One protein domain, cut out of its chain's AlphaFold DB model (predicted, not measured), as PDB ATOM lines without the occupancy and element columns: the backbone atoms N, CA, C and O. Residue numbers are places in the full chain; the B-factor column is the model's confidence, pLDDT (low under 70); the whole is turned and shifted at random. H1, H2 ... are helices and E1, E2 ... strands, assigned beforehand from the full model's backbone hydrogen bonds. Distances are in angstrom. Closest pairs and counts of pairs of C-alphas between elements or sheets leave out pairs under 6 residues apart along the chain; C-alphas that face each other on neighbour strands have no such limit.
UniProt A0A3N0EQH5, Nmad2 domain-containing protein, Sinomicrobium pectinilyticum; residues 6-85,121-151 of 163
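AT A GLANCE: This is residues 6 to 85 and 121 to 151 of the 163 residues of the protein "Nmad2 domain-containing protein" of Sinomicrobium pectinilyticum (UniProt A0A3N0EQH5). There is little regular structure here: a small antiparallel sheet of two short strands, E1 and E2, has H1 packed beside it, while the short helices H2, H3, H4 and H5 lie scattered among stretches with no named element, of which residues 20 to 31 join H1 to H2 and residues 36 to 57 join H2 to H3. The printed part has 111 residues, of which 42, under half, are in the five named helices and two named strands, in the order E1, H1, H2, H3, E2, H4, H5; with 35 of those 42 residues in helices, the class is mostly helix. The whole is compact, radius of gyration of the C-alphas 15.0 A, spans 43 by 35 by 29 A.

IN THESE COORDINATES: E1 is residues 6 to 8, from C-alpha 6 at (36.093, -121.346, 0.756), and E2 69 to 72. H1 is 9 to 19, 15.0 A; H3 58 to 66, 13.3 A; H2 32 to 35; H4 131 to 134; H5 142 to 148, ending at C-alpha 148 (49.278, -109.075, 21.932).

HOW THE PARTS SIT: N 7 and O 70 of E1 and E2 are 3.0 A apart, within hydrogen-bond range. The closest C-alphas of H1 and E2, Leu 9 and Asn 69, are 5.0 A apart. H1 and H3 are close but not clearly touching, with closest C-alphas Leu 9 and Leu 65 at 7.7 A. H2 and H4 are likewise close but not clearly touching, with closest C-alphas Trp 32 and Phe 134 at 5.8 A. H5 is apart from H3, only just, at 8.1 A. Every O i to N i+4 pair is within hydrogen-bond range in H1, 3 of 5 in H3, and 1 of 3 in H5, where 1 of 4 O i to N i+3 pairs is; H2 and H4 are too short for an O i to N i+4 pair.

THE WHOLE: Residues 86 to 120 are not printed, with C-alphas 85 and 121 17.0 A apart. The links H1 to H2 and H2 to H3 are long. Residues 135 and 137 to 151 have pLDDT under 70.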
ATOM      1  N   LYS A   6      36.012-121.041  -0.665       97.25
ATOM      2  CA  LYS A   6      36.093-121.346   0.756       97.25
ATOM      3  C   LYS A   6      36.598-122.773   0.879       97.25
ATOM      4  O   LYS A   6      36.122-123.647   0.160       97.25
ATOM      5  N   MET A   7      37.519-122.992   1.802       96.94
ATOM      6  CA  MET A   7      38.153-124.287   2.012       96.94
ATOM      7  C   MET A   7      38.189-124.584   3.509       96.94
ATOM      8  O   MET A   7      38.360-123.654   4.301       96.94
ATOM      9  N   SER A   8      38.009-125.843   3.914       97.06
ATOM     10  CA  SER A   8      38.229-126.216   5.316       97.06
ATOM     11  C   SER A   8      39.684-125.918   5.704       97.06
ATOM     12  O   SER A   8      40.552-125.849   4.833       97.06
ATOM     13  N   LEU A   9      39.979-125.709   6.990       96.62
ATOM     14  CA  LEU A   9      41.369-125.464   7.410       96.62
ATOM     15  C   LEU A   9      42.301-126.639   7.061       96.62
ATOM     16  O   LEU A   9      43.445-126.407   6.681       96.62
ATOM     17  N   GLU A  10      41.796-127.875   7.121       96.50
ATOM     18  CA  GLU A  10      42.536-129.079   6.727       96.50
ATOM     19  C   GLU A  10      42.808-129.118   5.216       96.50
ATOM     20  O   GLU A  10      43.935-129.366   4.787       96.50
ATOM     21  N   ASP A  11      41.794-128.853   4.392       96.94
ATOM     22  CA  ASP A  11      41.976-128.829   2.939       96.94
ATOM     23  C   ASP A  11      42.894-127.672   2.525       96.94
ATOM     24  O   ASP A  11      43.702-127.826   1.610       96.94
ATOM     25  N   TYR A  12      42.831-126.539   3.236       97.06
ATOM     26  CA  TYR A  12      43.719-125.398   3.009       97.06
ATOM     27  C   TYR A  12      45.175-125.746   3.299       97.06
ATOM     28  O   TYR A  12      46.058-125.348   2.537       97.06
ATOM     29  N   ASP A  13      45.427-126.517   4.355       97.06
ATOM     30  CA  ASP A  13      46.757-127.032   4.663       97.06
ATOM     31  C   ASP A  13      47.304-127.904   3.524       97.06
ATOM     32  O   ASP A  13      48.369-127.614   2.969       97.06
ATOM     33  N   LYS A  14      46.526-128.898   3.078       96.69
ATOM     34  CA  LYS A  14      46.888-129.769   1.943       96.69
ATOM     35  C   LYS A  14      47.150-128.961   0.673       96.69
ATOM     36  O   LYS A  14      48.184-129.123   0.025       96.69
ATOM     37  N   PHE A  15      46.255-128.027   0.357       96.75
ATOM     38  CA  PHE A  15      46.391-127.159  -0.804       96.75
ATOM     39  C   PHE A  15      47.665-126.309  -0.744       96.75
ATOM     40  O   PHE A  15      48.345-126.156  -1.761       96.75
ATOM     41  N   CYS A  16      48.024-125.776   0.426       96.62
ATOM     42  CA  CYS A  16      49.249-124.999   0.595       96.62
ATOM     43  C   CYS A  16      50.506-125.851   0.417       96.62
ATOM     44  O   CYS A  16      51.447-125.396  -0.232       96.62
ATOM     45  N   ILE A  17      50.519-127.078   0.939       95.31
ATOM     46  CA  ILE A  17      51.637-128.014   0.756       95.31
ATOM     47  C   ILE A  17      51.869-128.287  -0.736       95.31
ATOM     48  O   ILE A  17      53.007-128.245  -1.202       95.31
ATOM     49  N   GLU A  18      50.794-128.525  -1.488       96.38
ATOM     50  CA  GLU A  18      50.865-128.923  -2.896       96.38
ATOM     51  C   GLU A  18      51.086-127.745  -3.856       96.38
ATOM     52  O   GLU A  18      51.861-127.854  -4.807       96.38
ATOM     53  N   ASN A  19      50.414-126.615  -3.621       96.19
ATOM     54  CA  ASN A  19      50.272-125.548  -4.616       96.19
ATOM     55  C   ASN A  19      50.872-124.213  -4.168       96.19
ATOM     56  O   ASN A  19      51.317-123.429  -5.007       96.19
ATOM     57  N   LEU A  20      50.901-123.932  -2.861       94.31
ATOM     58  CA  LEU A  20      51.334-122.641  -2.316       94.31
ATOM     59  C   LEU A  20      52.347-122.800  -1.168       94.31
ATOM     60  O   LEU A  20      52.121-122.282  -0.074       94.31
ATOM     61  N   PRO A  21      53.520-123.420  -1.393       92.38
ATOM     62  CA  PRO A  21      54.478-123.711  -0.321       92.38
ATOM     63  C   PRO A  21      55.061-122.460   0.358       92.38
ATOM     64  O   PRO A  21      55.687-122.559   1.412       92.38
ATOM     65  N   ASN A  22      54.877-121.273  -0.230       91.31
ATOM     66  CA  ASN A  22      55.251-119.993   0.378       91.31
ATOM     67  C   ASN A  22      54.225-119.484   1.407       91.31
ATOM     68  O   ASN A  22      54.535-118.564   2.156       91.31
ATOM     69  N   LYS A  23      53.018-120.062   1.454       93.12
ATOM     70  CA  LYS A  23      52.018-119.786   2.493       93.12
ATOM     71  C   LYS A  23      52.312-120.515   3.800       93.12
ATOM     72  O   LYS A  23      51.784-120.118   4.830       93.12
ATOM     73  N   ILE A  24      53.181-121.526   3.781       94.81
ATOM     74  CA  ILE A  24      53.681-122.190   4.986       94.81
ATOM     75  C   ILE A  24      54.857-121.369   5.547       94.81
ATOM     76  O   ILE A  24      55.845-121.167   4.830       94.81
ATOM     77  N   PRO A  25      54.795-120.902   6.809       91.94
ATOM     78  CA  PRO A  25      55.867-120.115   7.410       91.94
ATOM     79  C   PRO A  25      57.207-120.857   7.446       91.94
ATOM     80  O   PRO A  25      57.319-121.973   7.955       91.94
ATOM     81  N   LYS A  26      58.267-120.196   6.982       89.56
ATOM     82  CA  LYS A  26      59.662-120.639   7.102       89.56
ATOM     83  C   LYS A  26      60.403-119.713   8.052       89.56
ATOM     84  O   LYS A  26      61.094-118.793   7.624       89.56
ATOM     85  N   TRP A  27      60.264-119.970   9.349       79.38
ATOM     86  CA  TRP A  27      60.744-119.082  10.413       79.38
ATOM     87  C   TRP A  27      62.230-118.708  10.322       79.38
ATOM     88  O   TRP A  27      62.602-117.564  10.548       79.38
ATOM     89  N   PHE A  28      63.087-119.665   9.972       79.31
ATOM     90  CA  PHE A  28      64.535-119.448   9.911       79.31
ATOM     91  C   PHE A  28      65.011-118.881   8.566       79.31
ATOM     92  O   PHE A  28      66.213-118.768   8.331       79.31
ATOM     93  N   ALA A  29      64.094-118.530   7.660       81.50
ATOM     94  CA  ALA A  29      64.456-117.841   6.433       81.50
ATOM     95  C   ALA A  29      64.846-116.387   6.744       81.50
ATOM     96  O   ALA A  29      64.100-115.662   7.400       81.50
ATOM     97  N   GLY A  30      65.994-115.938   6.223       75.88
ATOM     98  CA  GLY A  30      66.392-114.526   6.325       75.88
ATOM     99  C   GLY A  30      65.394-113.587   5.632       75.88
ATOM    100  O   GLY A  30      65.139-112.480   6.097       75.88
ATOM    101  N   ASP A  31      64.761-114.075   4.566       83.88
ATOM    102  CA  ASP A  31      63.683-113.395   3.857       83.88
ATOM    103  C   ASP A  31      62.399-113.364   4.702       83.88
ATOM    104  O   ASP A  31      61.789-114.403   4.978       83.88
ATOM    105  N   TRP A  32      61.988-112.164   5.115       83.50
ATOM    106  CA  TRP A  32      60.801-111.956   5.943       83.50
ATOM    107  C   TRP A  32      59.512-112.399   5.250       83.50
ATOM    108  O   TRP A  32      58.608-112.894   5.922       83.50
ATOM    109  N   THR A  33      59.438-112.317   3.919       83.50
ATOM    110  CA  THR A  33      58.227-112.690   3.171       83.50
ATOM    111  C   THR A  33      57.889-114.169   3.352       83.50
ATOM    112  O   THR A  33      56.722-114.545   3.400       83.50
ATOM    113  N   LYS A  34      58.911-115.009   3.552       86.06
ATOM    114  CA  LYS A  34      58.765-116.449   3.799       86.06
ATOM    115  C   LYS A  34      58.399-116.766   5.246       86.06
ATOM    116  O   LYS A  34      57.901-117.853   5.513       86.06
ATOM    117  N   ARG A  35      58.651-115.850   6.185       86.00
ATOM    118  CA  ARG A  35      58.285-116.010   7.602       86.00
ATOM    119  C   ARG A  35      56.803-115.725   7.857       86.00
ATOM    120  O   ARG A  35      56.256-116.265   8.809       86.00
ATOM    121  N   MET A  36      56.166-114.926   6.999       85.38
ATOM    122  CA  MET A  36      54.799-114.411   7.173       85.38
ATOM    123  C   MET A  36      53.723-115.243   6.456       85.38
ATOM    124  O   MET A  36      52.693-114.710   6.045       85.38
ATOM    125  N   GLY A  37      53.964-116.542   6.273       90.38
ATOM    126  CA  GLY A  37      52.943-117.460   5.769       90.38
ATOM    127  C   GLY A  37      51.714-117.506   6.689       90.38
ATOM    128  O   GLY A  37      51.844-117.365   7.903       90.38
ATOM    129  N   ASP A  38      50.525-117.702   6.122       90.50
ATOM    130  CA  ASP A  38      49.255-117.783   6.864       90.50
ATOM    131  C   ASP A  38      48.787-119.232   7.111       90.50
ATOM    132  O   ASP A  38      47.900-119.469   7.930       90.50
ATOM    133  N   CYS A  39      49.411-120.223   6.468       94.75
ATOM    134  CA  CYS A  39      49.148-121.646   6.670       94.75
ATOM    135  C   CYS A  39      49.908-122.166   7.905       94.75
ATOM    136  O   CYS A  39      50.900-122.899   7.818       94.75
ATOM    137  N   ILE A  40      49.476-121.710   9.080       94.06
ATOM    138  CA  ILE A  40      50.168-121.924  10.360       94.06
ATOM    139  C   ILE A  40      49.760-123.214  11.089       94.06
ATOM    140  O   ILE A  40      50.420-123.573  12.058       94.06
ATOM    141  N   TYR A  41      48.718-123.918  10.642       95.19
ATOM    142  CA  TYR A  41      48.246-125.166  11.253       95.19
ATOM    143  C   TYR A  41      48.524-126.356  10.345       95.19
ATOM    144  O   TYR A  41      48.172-126.333   9.171       95.19
ATOM    145  N   ASP A  42      49.146-127.382  10.915       95.62
ATOM    146  CA  ASP A  42      49.525-128.620  10.247       95.62
ATOM    147  C   ASP A  42      48.586-129.760  10.644       95.62
ATOM    148  O   ASP A  42      48.587-130.193  11.802       95.62
ATOM    149  N   PHE A  43      47.813-130.249   9.677       95.56
ATOM    150  CA  PHE A  43      46.832-131.322   9.838       95.56
ATOM    151  C   PHE A  43      47.376-132.705   9.435       95.56
ATOM    152  O   PHE A  43      46.630-133.682   9.405       95.56
ATOM    153  N   SER A  44      48.677-132.840   9.151       92.50
ATOM    154  CA  SER A  44      49.265-134.114   8.703       92.50
ATOM    155  C   SER A  44      49.173-135.248   9.731       92.50
ATOM    156  O   SER A  44      49.181-136.418   9.352       92.50
ATOM    157  N   ASN A  45      49.057-134.918  11.022       89.19
ATOM    158  CA  ASN A  45      49.066-135.881  12.128       89.19
ATOM    159  C   ASN A  45      47.672-136.192  12.709       89.19
ATOM    160  O   ASN A  45      47.580-136.847  13.746       89.19
ATOM    161  N   GLY A  46      46.592-135.755  12.054       82.38
ATOM    162  CA  GLY A  46      45.216-136.071  12.444       82.38
ATOM    163  C   GLY A  46      44.329-134.843  12.644       82.38
ATOM    164  O   GLY A  46      44.649-133.742  12.206       82.38
ATOM    165  N   ALA A  47      43.187-135.057  13.304       81.75
ATOM    166  CA  ALA A  47      42.134-134.049  13.441       81.75
ATOM    167  C   ALA A  47      42.516-132.860  14.340       81.75
ATOM    168  O   ALA A  47      41.954-131.778  14.192       81.75
ATOM    169  N   GLU A  48      43.454-133.054  15.271       90.00
ATOM    170  CA  GLU A  48      44.003-131.969  16.081       90.00
ATOM    171  C   GLU A  48      45.294-131.454  15.425       90.00
ATOM    172  O   GLU A  48      46.316-132.146  15.461       90.00
ATOM    173  N   PRO A  49      45.279-130.262  14.803       94.44
ATOM    174  CA  PRO A  49      46.441-129.772  14.086       94.44
ATOM    175  C   PRO A  49      47.543-129.327  15.046       94.44
ATOM    176  O   PRO A  49      47.290-128.795  16.133       94.44
ATOM    177  N   THR A  50      48.789-129.457  14.607       94.44
ATOM    178  CA  THR A  50      49.937-128.864  15.305       94.44
ATOM    179  C   THR A  50      50.199-127.455  14.780       94.44
ATOM    180  O   THR A  50      50.057-127.197  13.585       94.44
ATOM    181  N   ILE A  51      50.558-126.517  15.658       92.75
ATOM    182  CA  ILE A  51      50.902-125.158  15.233       92.75
ATOM    183  C   ILE A  51      52.350-125.117  14.723       92.75
ATOM    184  O   ILE A  51      53.291-125.539  15.398       92.75
ATOM    185  N   ARG A  52      52.542-124.605  13.511       92.06
ATOM    186  CA  ARG A  52      53.860-124.350  12.921       92.06
ATOM    187  C   ARG A  52      54.474-123.113  13.566       92.06
ATOM    188  O   ARG A  52      53.769-122.154  13.874       92.06
ATOM    189  N   LYS A  53      55.803-123.090  13.726       85.62
ATOM    190  CA  LYS A  53      56.494-121.910  14.274       85.62
ATOM    191  C   LYS A  53      56.228-120.691  13.380       85.62
ATOM    192  O   LYS A  53      56.603-120.686  12.208       85.62
ATOM    193  N   GLY A  54      55.610-119.660  13.951       80.00
ATOM    194  CA  GLY A  54      55.190-118.447  13.255       80.00
ATOM    195  C   GLY A  54      54.848-117.327  14.237       80.00
ATOM    196  O   GLY A  54      55.324-117.322  15.369       80.00
ATOM    197  N   VAL A  55      54.026-116.371  13.798       77.00
ATOM    198  CA  VAL A  55      53.627-115.199  14.608       77.00
ATOM    199  C   VAL A  55      52.452-115.470  15.561       77.00
ATOM    200  O   VAL A  55      52.076-114.598  16.339       77.00
ATOM    201  N   HIS A  56      51.885-116.678  15.514       80.31
ATOM    202  CA  HIS A  56      50.843-117.160  16.422       80.31
ATOM    203  C   HIS A  56      51.423-118.203  17.380       80.31
ATOM    204  O   HIS A  56      52.390-118.897  17.059       80.31
ATOM    205  N   ASN A  57      50.815-118.316  18.557       83.38
ATOM    206  CA  ASN A  57      51.123-119.353  19.535       83.38
ATOM    207  C   ASN A  57      49.831-120.018  20.035       83.38
ATOM    208  O   ASN A  57      48.730-119.678  19.605       83.38
ATOM    209  N   GLU A  58      49.957-120.949  20.977       88.38
ATOM    210  CA  GLU A  58      48.817-121.699  21.520       88.38
ATOM    211  C   GLU A  58      47.718-120.813  22.142       88.38
ATOM    212  O   GLU A  58      46.551-121.188  22.129       88.38
ATOM    213  N   THR A  59      48.031-119.588  22.591       86.31
ATOM    214  CA  THR A  59      47.011-118.643  23.094       86.31
ATOM    215  C   THR A  59      46.079-118.107  22.000       86.31
ATOM    216  O   THR A  59      45.066-117.485  22.311       86.31
ATOM    217  N   ASN A  60      46.417-118.316  20.723       86.31
ATOM    218  CA  ASN A  60      45.610-117.923  19.568       86.31
ATOM    219  C   ASN A  60      44.766-119.079  19.005       86.31
ATOM    220  O   ASN A  60      43.830-118.817  18.251       86.31
ATOM    221  N   ARG A  61      45.057-120.333  19.393       90.06
ATOM    222  CA  ARG A  61      44.500-121.548  18.773       90.06
ATOM    223  C   ARG A  61      42.984-121.530  18.663       90.06
ATOM    224  O   ARG A  61      42.449-121.768  17.585       90.06
ATOM    225  N   GLU A  62      42.299-121.266  19.771       90.50
ATOM    226  CA  GLU A  62      40.836-121.302  19.818       90.50
ATOM    227  C   GLU A  62      40.217-120.318  18.816       90.50
ATOM    228  O   GLU A  62      39.330-120.685  18.045       90.50
ATOM    229  N   ARG A  63      40.746-119.090  18.763       86.12
ATOM    230  CA  ARG A  63      40.282-118.046  17.845       86.12
ATOM    231  C   ARG A  63      40.560-118.409  16.388       86.12
ATOM    232  O   ARG A  63      39.679-118.248  15.547       86.12
ATOM    233  N   ASP A  64      41.762-118.895  16.091       90.06
ATOM    234  CA  ASP A  64      42.156-119.202  14.716       90.06
ATOM    235  C   ASP A  64      41.377-120.404  14.156       90.06
ATOM    236  O   ASP A  64      40.890-120.363  13.024       90.06
ATOM    237  N   LEU A  65      41.221-121.470  14.952       92.62
ATOM    238  CA  LEU A  65      40.505-122.681  14.544       92.62
ATOM    239  C   LEU A  65      38.979-122.493  14.552       92.62
ATOM    240  O   LEU A  65      38.277-123.142  13.774       92.62
ATOM    241  N   GLY A  66      38.455-121.568  15.366       91.88
ATOM    242  CA  GLY A  66      37.023-121.264  15.454       91.88
ATOM    243  C   GLY A  66      36.399-120.770  14.142       91.88
ATOM    244  O   GLY A  66      35.211-120.992  13.902       91.88
ATOM    245  N   GLY A  67      37.197-120.176  13.245       88.94
ATOM    246  CA  GLY A  67      36.752-119.762  11.907       88.94
ATOM    247  C   GLY A  67      36.408-120.926  10.965       88.94
ATOM    248  O   GLY A  67      35.708-120.718   9.968       88.94
ATOM    249  N   GLN A  68      36.864-122.149  11.276       93.38
ATOM    250  CA  GLN A  68      36.644-123.427  10.567       93.38
ATOM    251  C   GLN A  68      37.120-123.500   9.108       93.38
ATOM    252  O   GLN A  68      37.327-124.592   8.581       93.38
ATOM    253  N   ASN A  69      37.262-122.369   8.420       96.00
ATOM    254  CA  ASN A  69      37.517-122.316   6.994       96.00
ATOM    255  C   ASN A  69      38.448-121.163   6.633       96.00
ATOM    256  O   ASN A  69      38.293-120.048   7.131       96.00
ATOM    257  N   ALA A  70      39.336-121.418   5.679       95.88
ATOM    258  CA  ALA A  70      40.071-120.383   4.978       95.88
ATOM    259  C   ALA A  70      39.190-119.761   3.883       95.88
ATOM    260  O   ALA A  70      38.458-120.455   3.166       95.88
ATOM    261  N   LEU A  71      39.265-118.437   3.744       95.62
ATOM    262  CA  LEU A  71      38.558-117.678   2.713       95.62
ATOM    263  C   LEU A  71      39.551-117.263   1.630       95.62
ATOM    264  O   LEU A  71      40.463-116.477   1.882       95.62
ATOM    265  N   LEU A  72      39.361-117.770   0.415       95.19
ATOM    266  CA  LEU A  72      40.257-117.523  -0.706       95.19
ATOM    267  C   LEU A  72      39.677-116.464  -1.642       95.19
ATOM    268  O   LEU A  72      38.460-116.297  -1.786       95.19
ATOM    269  N   SER A  73      40.574-115.733  -2.299       95.31
ATOM    270  CA  SER A  73      40.206-114.679  -3.233       95.31
ATOM    271  C   SER A  73      41.149-114.618  -4.422       95.31
ATOM    272  O   SER A  73      42.345-114.390  -4.270       95.31
ATOM    273  N   THR A  74      40.578-114.702  -5.619       95.44
ATOM    274  CA  THR A  74      41.228-114.283  -6.872       95.44
ATOM    275  C   THR A  74      40.838-112.851  -7.266       95.44
ATOM    276  O   THR A  74      41.028-112.433  -8.412       95.44
ATOM    277  N   HIS A  75      40.258-112.094  -6.326       96.62
ATOM    278  CA  HIS A  75      39.782-110.726  -6.512       96.62
ATOM    279  C   HIS A  75      40.050-109.885  -5.253       96.62
ATOM    280  O   HIS A  75      39.171-109.671  -4.403       96.62
ATOM    281  N   PHE A  76      41.279-109.388  -5.130       96.19
ATOM    282  CA  PHE A  76      41.709-108.570  -3.995       96.19
ATOM    283  C   PHE A  76      42.355-107.248  -4.426       96.19
ATOM    284  O   PHE A  76      42.768-107.083  -5.570       96.19
ATOM    285  N   TYR A  77      42.443-106.312  -3.481       96.94
ATOM    286  CA  TYR A  77      43.116-105.022  -3.622       96.94
ATOM    287  C   TYR A  77      44.066-104.877  -2.434       96.94
ATOM    288  O   TYR A  77      43.626-105.063  -1.296       96.94
ATOM    289  N   TYR A  78      45.347-104.595  -2.684       96.06
ATOM    290  CA  TYR A  78      46.359-104.457  -1.635       96.06
ATOM    291  C   TYR A  78      47.145-103.158  -1.806       96.06
ATOM    292  O   TYR A  78      47.925-103.010  -2.746       96.06
ATOM    293  N   PHE A  79      46.928-102.217  -0.886       96.44
ATOM    294  CA  PHE A  79      47.515-100.877  -0.945       96.44
ATOM    295  C   PHE A  79      48.768-100.698  -0.079       96.44
ATOM    296  O   PHE A  79      49.498 -99.738  -0.289       96.44
ATOM    297  N   GLY A  80      49.038-101.615   0.857       94.69
ATOM    298  CA  GLY A  80      50.229-101.560   1.708       94.69
ATOM    299  C   GLY A  80      50.367-100.239   2.478       94.69
ATOM    300  O   GLY A  80      49.413 -99.746   3.085       94.69
ATOM    301  N   GLU A  81      51.567 -99.670   2.450       95.44
ATOM    302  CA  GLU A  81      51.931 -98.374   3.030       95.44
ATOM    303  C   GLU A  81      51.435 -97.155   2.239       95.44
ATOM    304  O   GLU A  81      51.556 -96.031   2.718       95.44
ATOM    305  N   GLU A  82      50.788 -97.364   1.088       95.69
ATOM    306  CA  GLU A  82      50.144 -96.316   0.290       95.69
ATOM    307  C   GLU A  82      48.604 -96.415   0.329       95.69
ATOM    308  O   GLU A  82      47.961 -96.668  -0.702       95.69
ATOM    309  N   PRO A  83      47.953 -96.225   1.494       94.31
ATOM    310  CA  PRO A  83      46.503 -96.327   1.590       94.31
ATOM    311  C   PRO A  83      45.808 -95.308   0.678       94.31
ATOM    312  O   PRO A  83      46.235 -94.160   0.536       94.31
ATOM    313  N   ARG A  84      44.695 -95.721   0.065       95.06
ATOM    314  CA  ARG A  84      43.872 -94.836  -0.769       95.06
ATOM    315  C   ARG A  84      42.838 -94.126   0.110       95.06
ATOM    316  O   ARG A  84      42.138 -94.808   0.861       95.06
ATOM    317  N   PRO A  85      42.723 -92.787   0.040       95.19
ATOM    318  CA  PRO A  85      41.766 -92.058   0.858       95.19
ATOM    319  C   PRO A  85      40.340 -92.470   0.494       95.19
ATOM    320  O   PRO A  85      39.952 -92.455  -0.678       95.19
ATOM    321  N   LYS A 121      42.822-104.778  -9.731       96.25
ATOM    322  CA  LYS A 121      42.696-105.981  -8.894       96.25
ATOM    323  C   LYS A 121      43.968-106.834  -8.955       96.25
ATOM    324  O   LYS A 121      44.658-106.864  -9.970       96.25
ATOM    325  N   ASN A 122      44.224-107.596  -7.894       96.00
ATOM    326  CA  ASN A 122      45.337-108.546  -7.744       96.00
ATOM    327  C   ASN A 122      46.734-107.919  -7.891       96.00
ATOM    328  O   ASN A 122      47.712-108.620  -8.146       96.00
ATOM    329  N   LYS A 123      46.829-106.599  -7.721       96.00
ATOM    330  CA  LYS A 123      48.078-105.845  -7.743       96.00
ATOM    331  C   LYS A 123      48.522-105.527  -6.321       96.00
ATOM    332  O   LYS A 123      47.720-105.093  -5.493       96.00
ATOM    333  N   ILE A 124      49.811-105.718  -6.072       95.06
ATOM    334  CA  ILE A 124      50.496-105.251  -4.867       95.06
ATOM    335  C   ILE A 124      50.996-103.841  -5.184       95.06
ATOM    336  O   ILE A 124      51.882-103.687  -6.022       95.06
ATOM    337  N   TYR A 125      50.376-102.814  -4.598       96.38
ATOM    338  CA  TYR A 125      50.743-101.421  -4.882       96.38
ATOM    339  C   TYR A 125      51.978-100.950  -4.113       96.38
ATOM    340  O   TYR A 125      52.759-100.187  -4.666       96.38
ATOM    341  N   ALA A 126      52.137-101.392  -2.868       95.88
ATOM    342  CA  ALA A 126      53.228-100.989  -1.988       95.88
ATOM    343  C   ALA A 126      53.516-102.085  -0.954       95.88
ATOM    344  O   ALA A 126      52.761-103.058  -0.857       95.88
ATOM    345  N   ASP A 127      54.584-101.919  -0.179       92.81
ATOM    346  CA  ASP A 127      54.973-102.842   0.888       92.81
ATOM    347  C   ASP A 127      54.058-102.738   2.124       92.81
ATOM    348  O   ASP A 127      53.315-101.768   2.274       92.81
ATOM    349  N   PRO A 128      54.077-103.718   3.047       90.69
ATOM    350  CA  PRO A 128      53.355-103.601   4.312       90.69
ATOM    351  C   PRO A 128      53.864-102.435   5.178       90.69
ATOM    352  O   PRO A 128      55.069-102.276   5.354       90.69
ATOM    353  N   GLN A 129      52.955-101.710   5.842       87.06
ATOM    354  CA  GLN A 129      53.272-100.552   6.706       87.06
ATOM    355  C   GLN A 129      54.330-100.820   7.791       87.06
ATOM    356  O   GLN A 129      55.094 -99.933   8.164       87.06
ATOM    357  N   LEU A 130      54.390-102.049   8.310       82.88
ATOM    358  CA  LEU A 130      55.321-102.449   9.371       82.88
ATOM    359  C   LEU A 130      56.462-103.337   8.858       82.88
ATOM    360  O   LEU A 130      57.071-104.060   9.640       82.88
ATOM    361  N   ARG A 131      56.786-103.286   7.557       83.50
ATOM    362  CA  ARG A 131      57.851-104.100   6.942       83.50
ATOM    363  C   ARG A 131      59.160-104.076   7.747       83.50
ATOM    364  O   ARG A 131      59.751-105.123   7.998       83.50
ATOM    365  N   HIS A 132      59.566-102.898   8.216       79.56
ATOM    366  CA  HIS A 132      60.796-102.694   8.984       79.56
ATOM    367  C   HIS A 132      60.857-103.479  10.311       79.56
ATOM    368  O   HIS A 132      61.950-103.728  10.827       79.56
ATOM    369  N   GLU A 133      59.713-103.872  10.884       75.56
ATOM    370  CA  GLU A 133      59.670-104.732  12.074       75.56
ATOM    371  C   GLU A 133      60.063-106.176  11.735       75.56
ATOM    372  O   GLU A 133      60.657-106.867  12.566       75.56
ATOM    373  N   PHE A 134      59.793-106.602  10.500       73.00
ATOM    374  CA  PHE A 134      60.049-107.953  10.014       73.00
ATOM    375  C   PHE A 134      61.410-108.097   9.327       73.00
ATOM    376  O   PHE A 134      61.946-109.200   9.295       73.00
ATOM    377  N   ASP A 135      62.024-107.014   8.848       69.25
ATOM    378  CA  ASP A 135      63.365-107.038   8.231       69.25
ATOM    379  C   ASP A 135      64.491-107.424   9.218       69.25
ATOM    380  O   ASP A 135      65.603-107.755   8.807       69.25
ATOM    381  N   ARG A 136      64.223-107.424  10.530       70.12
ATOM    382  CA  ARG A 136      65.196-107.818  11.562       70.12
ATOM    383  C   ARG A 136      65.261-109.338  11.724       70.12
ATOM    384  O   ARG A 136      64.266-110.043  11.523       70.12
ATOM    385  N   THR A 137      66.426-109.834  12.149       67.44
ATOM    386  CA  THR A 137      66.574-111.223  12.603       67.44
ATOM    387  C   THR A 137      65.584-111.468  13.740       67.44
ATOM    388  O   THR A 137      65.642-110.744  14.736       67.44
ATOM    389  N   PRO A 138      64.670-112.438  13.601       64.88
ATOM    390  CA  PRO A 138      63.593-112.609  14.559       64.88
ATOM    391  C   PRO A 138      64.130-113.160  15.888       64.88
ATOM    392  O   PRO A 138      64.790-114.200  15.900       64.88
ATOM    393  N   SER A 139      63.837-112.483  17.001       66.56
ATOM    394  CA  SER A 139      64.015-113.018  18.358       66.56
ATOM    395  C   SER A 139      62.720-113.653  18.868       66.56
ATOM    396  O   SER A 139      61.629-113.302  18.412       66.56
ATOM    397  N   ASP A 140      62.820-114.563  19.842       62.75
ATOM    398  CA  ASP A 140      61.631-115.201  20.420       62.75
ATOM    399  C   ASP A 140      60.702-114.185  21.137       62.75
ATOM    400  O   ASP A 140      59.500-114.405  21.230       62.75
ATOM    401  N   GLU A 141      61.212-113.019  21.556       58.16
ATOM    402  CA  GLU A 141      60.413-111.933  22.158       58.16
ATOM    403  C   GLU A 141      59.583-111.136  21.133       58.16
ATOM    404  O   GLU A 141      58.508-110.624  21.457       58.16
ATOM    405  N   GLN A 142      60.031-111.041  19.875       57.56
ATOM    406  CA  GLN A 142      59.276-110.353  18.816       57.56
ATOM    407  C   GLN A 142      57.998-111.115  18.419       57.56
ATOM    408  O   GLN A 142      57.059-110.499  17.913       57.56
ATOM    409  N   ILE A 143      57.949-112.423  18.701       54.41
ATOM    410  CA  ILE A 143      56.846-113.354  18.399       54.41
ATOM    411  C   ILE A 143      55.538-112.918  19.066       54.41
ATOM    412  O   ILE A 143      54.472-113.007  18.467       54.41
ATOM    413  N   ILE A 144      55.613-112.421  20.301       55.22
ATOM    414  CA  ILE A 144      54.426-112.145  21.121       55.22
ATOM    415  C   ILE A 144      53.823-110.786  20.763       55.22
ATOM    416  O   ILE A 144      52.608-110.604  20.760       55.22
ATOM    417  N   LYS A 145      54.681-109.827  20.400       54.12
ATOM    418  CA  LYS A 145      54.293-108.422  20.312       54.12
ATOM    419  C   LYS A 145      53.254-108.155  19.215       54.12
ATOM    420  O   LYS A 145      52.440-107.258  19.384       54.12
ATOM    421  N   CYS A 146      53.238-108.916  18.117       56.78
ATOM    422  CA  CYS A 146      52.264-108.695  17.039       56.78
ATOM    423  C   CYS A 146      50.841-109.142  17.416       56.78
ATOM    424  O   CYS A 146      49.888-108.439  17.095       56.78
ATOM    425  N   SER A 147      50.688-110.269  18.119       56.00
ATOM    426  CA  SER A 147      49.372-110.819  18.482       56.00
ATOM    427  C   SER A 147      48.820-110.278  19.809       56.00
ATOM    428  O   SER A 147      47.632-110.446  20.094       56.00
ATOM    429  N   SER A 148      49.658-109.622  20.623       56.56
ATOM    430  CA  SER A 148      49.278-109.075  21.932       56.56
ATOM    431  C   SER A 148      49.174-107.548  21.993       56.56
ATOM    432  O   SER A 148      48.587-107.047  22.946       56.56
ATOM    433  N   ARG A 149      49.713-106.804  21.009       56.09
ATOM    434  CA  ARG A 149      49.829-105.325  21.039       56.09
ATOM    435  C   ARG A 149      48.521-104.574  21.302       56.09
ATOM    436  O   ARG A 149      48.583-103.488  21.857       56.09
ATOM    437  N   HIS A 150      47.384-105.140  20.910       51.44
ATOM    438  CA  HIS A 150      46.076-104.482  20.996       51.44
ATOM    439  C   HIS A 150      45.143-105.089  22.057       51.44
ATOM    440  O   HIS A 150      44.033-104.615  22.238       51.44
ATOM    441  N   LYS A 151      45.580-106.113  22.810       52.59
ATOM    442  CA  LYS A 151      44.698-106.789  23.782       52.59
ATOM    443  C   LYS A 151      44.316-105.928  24.995       52.59
ATOM    444  O   LYS A 151      43.358-106.273  25.673       52.59
TER     445      LYS A 151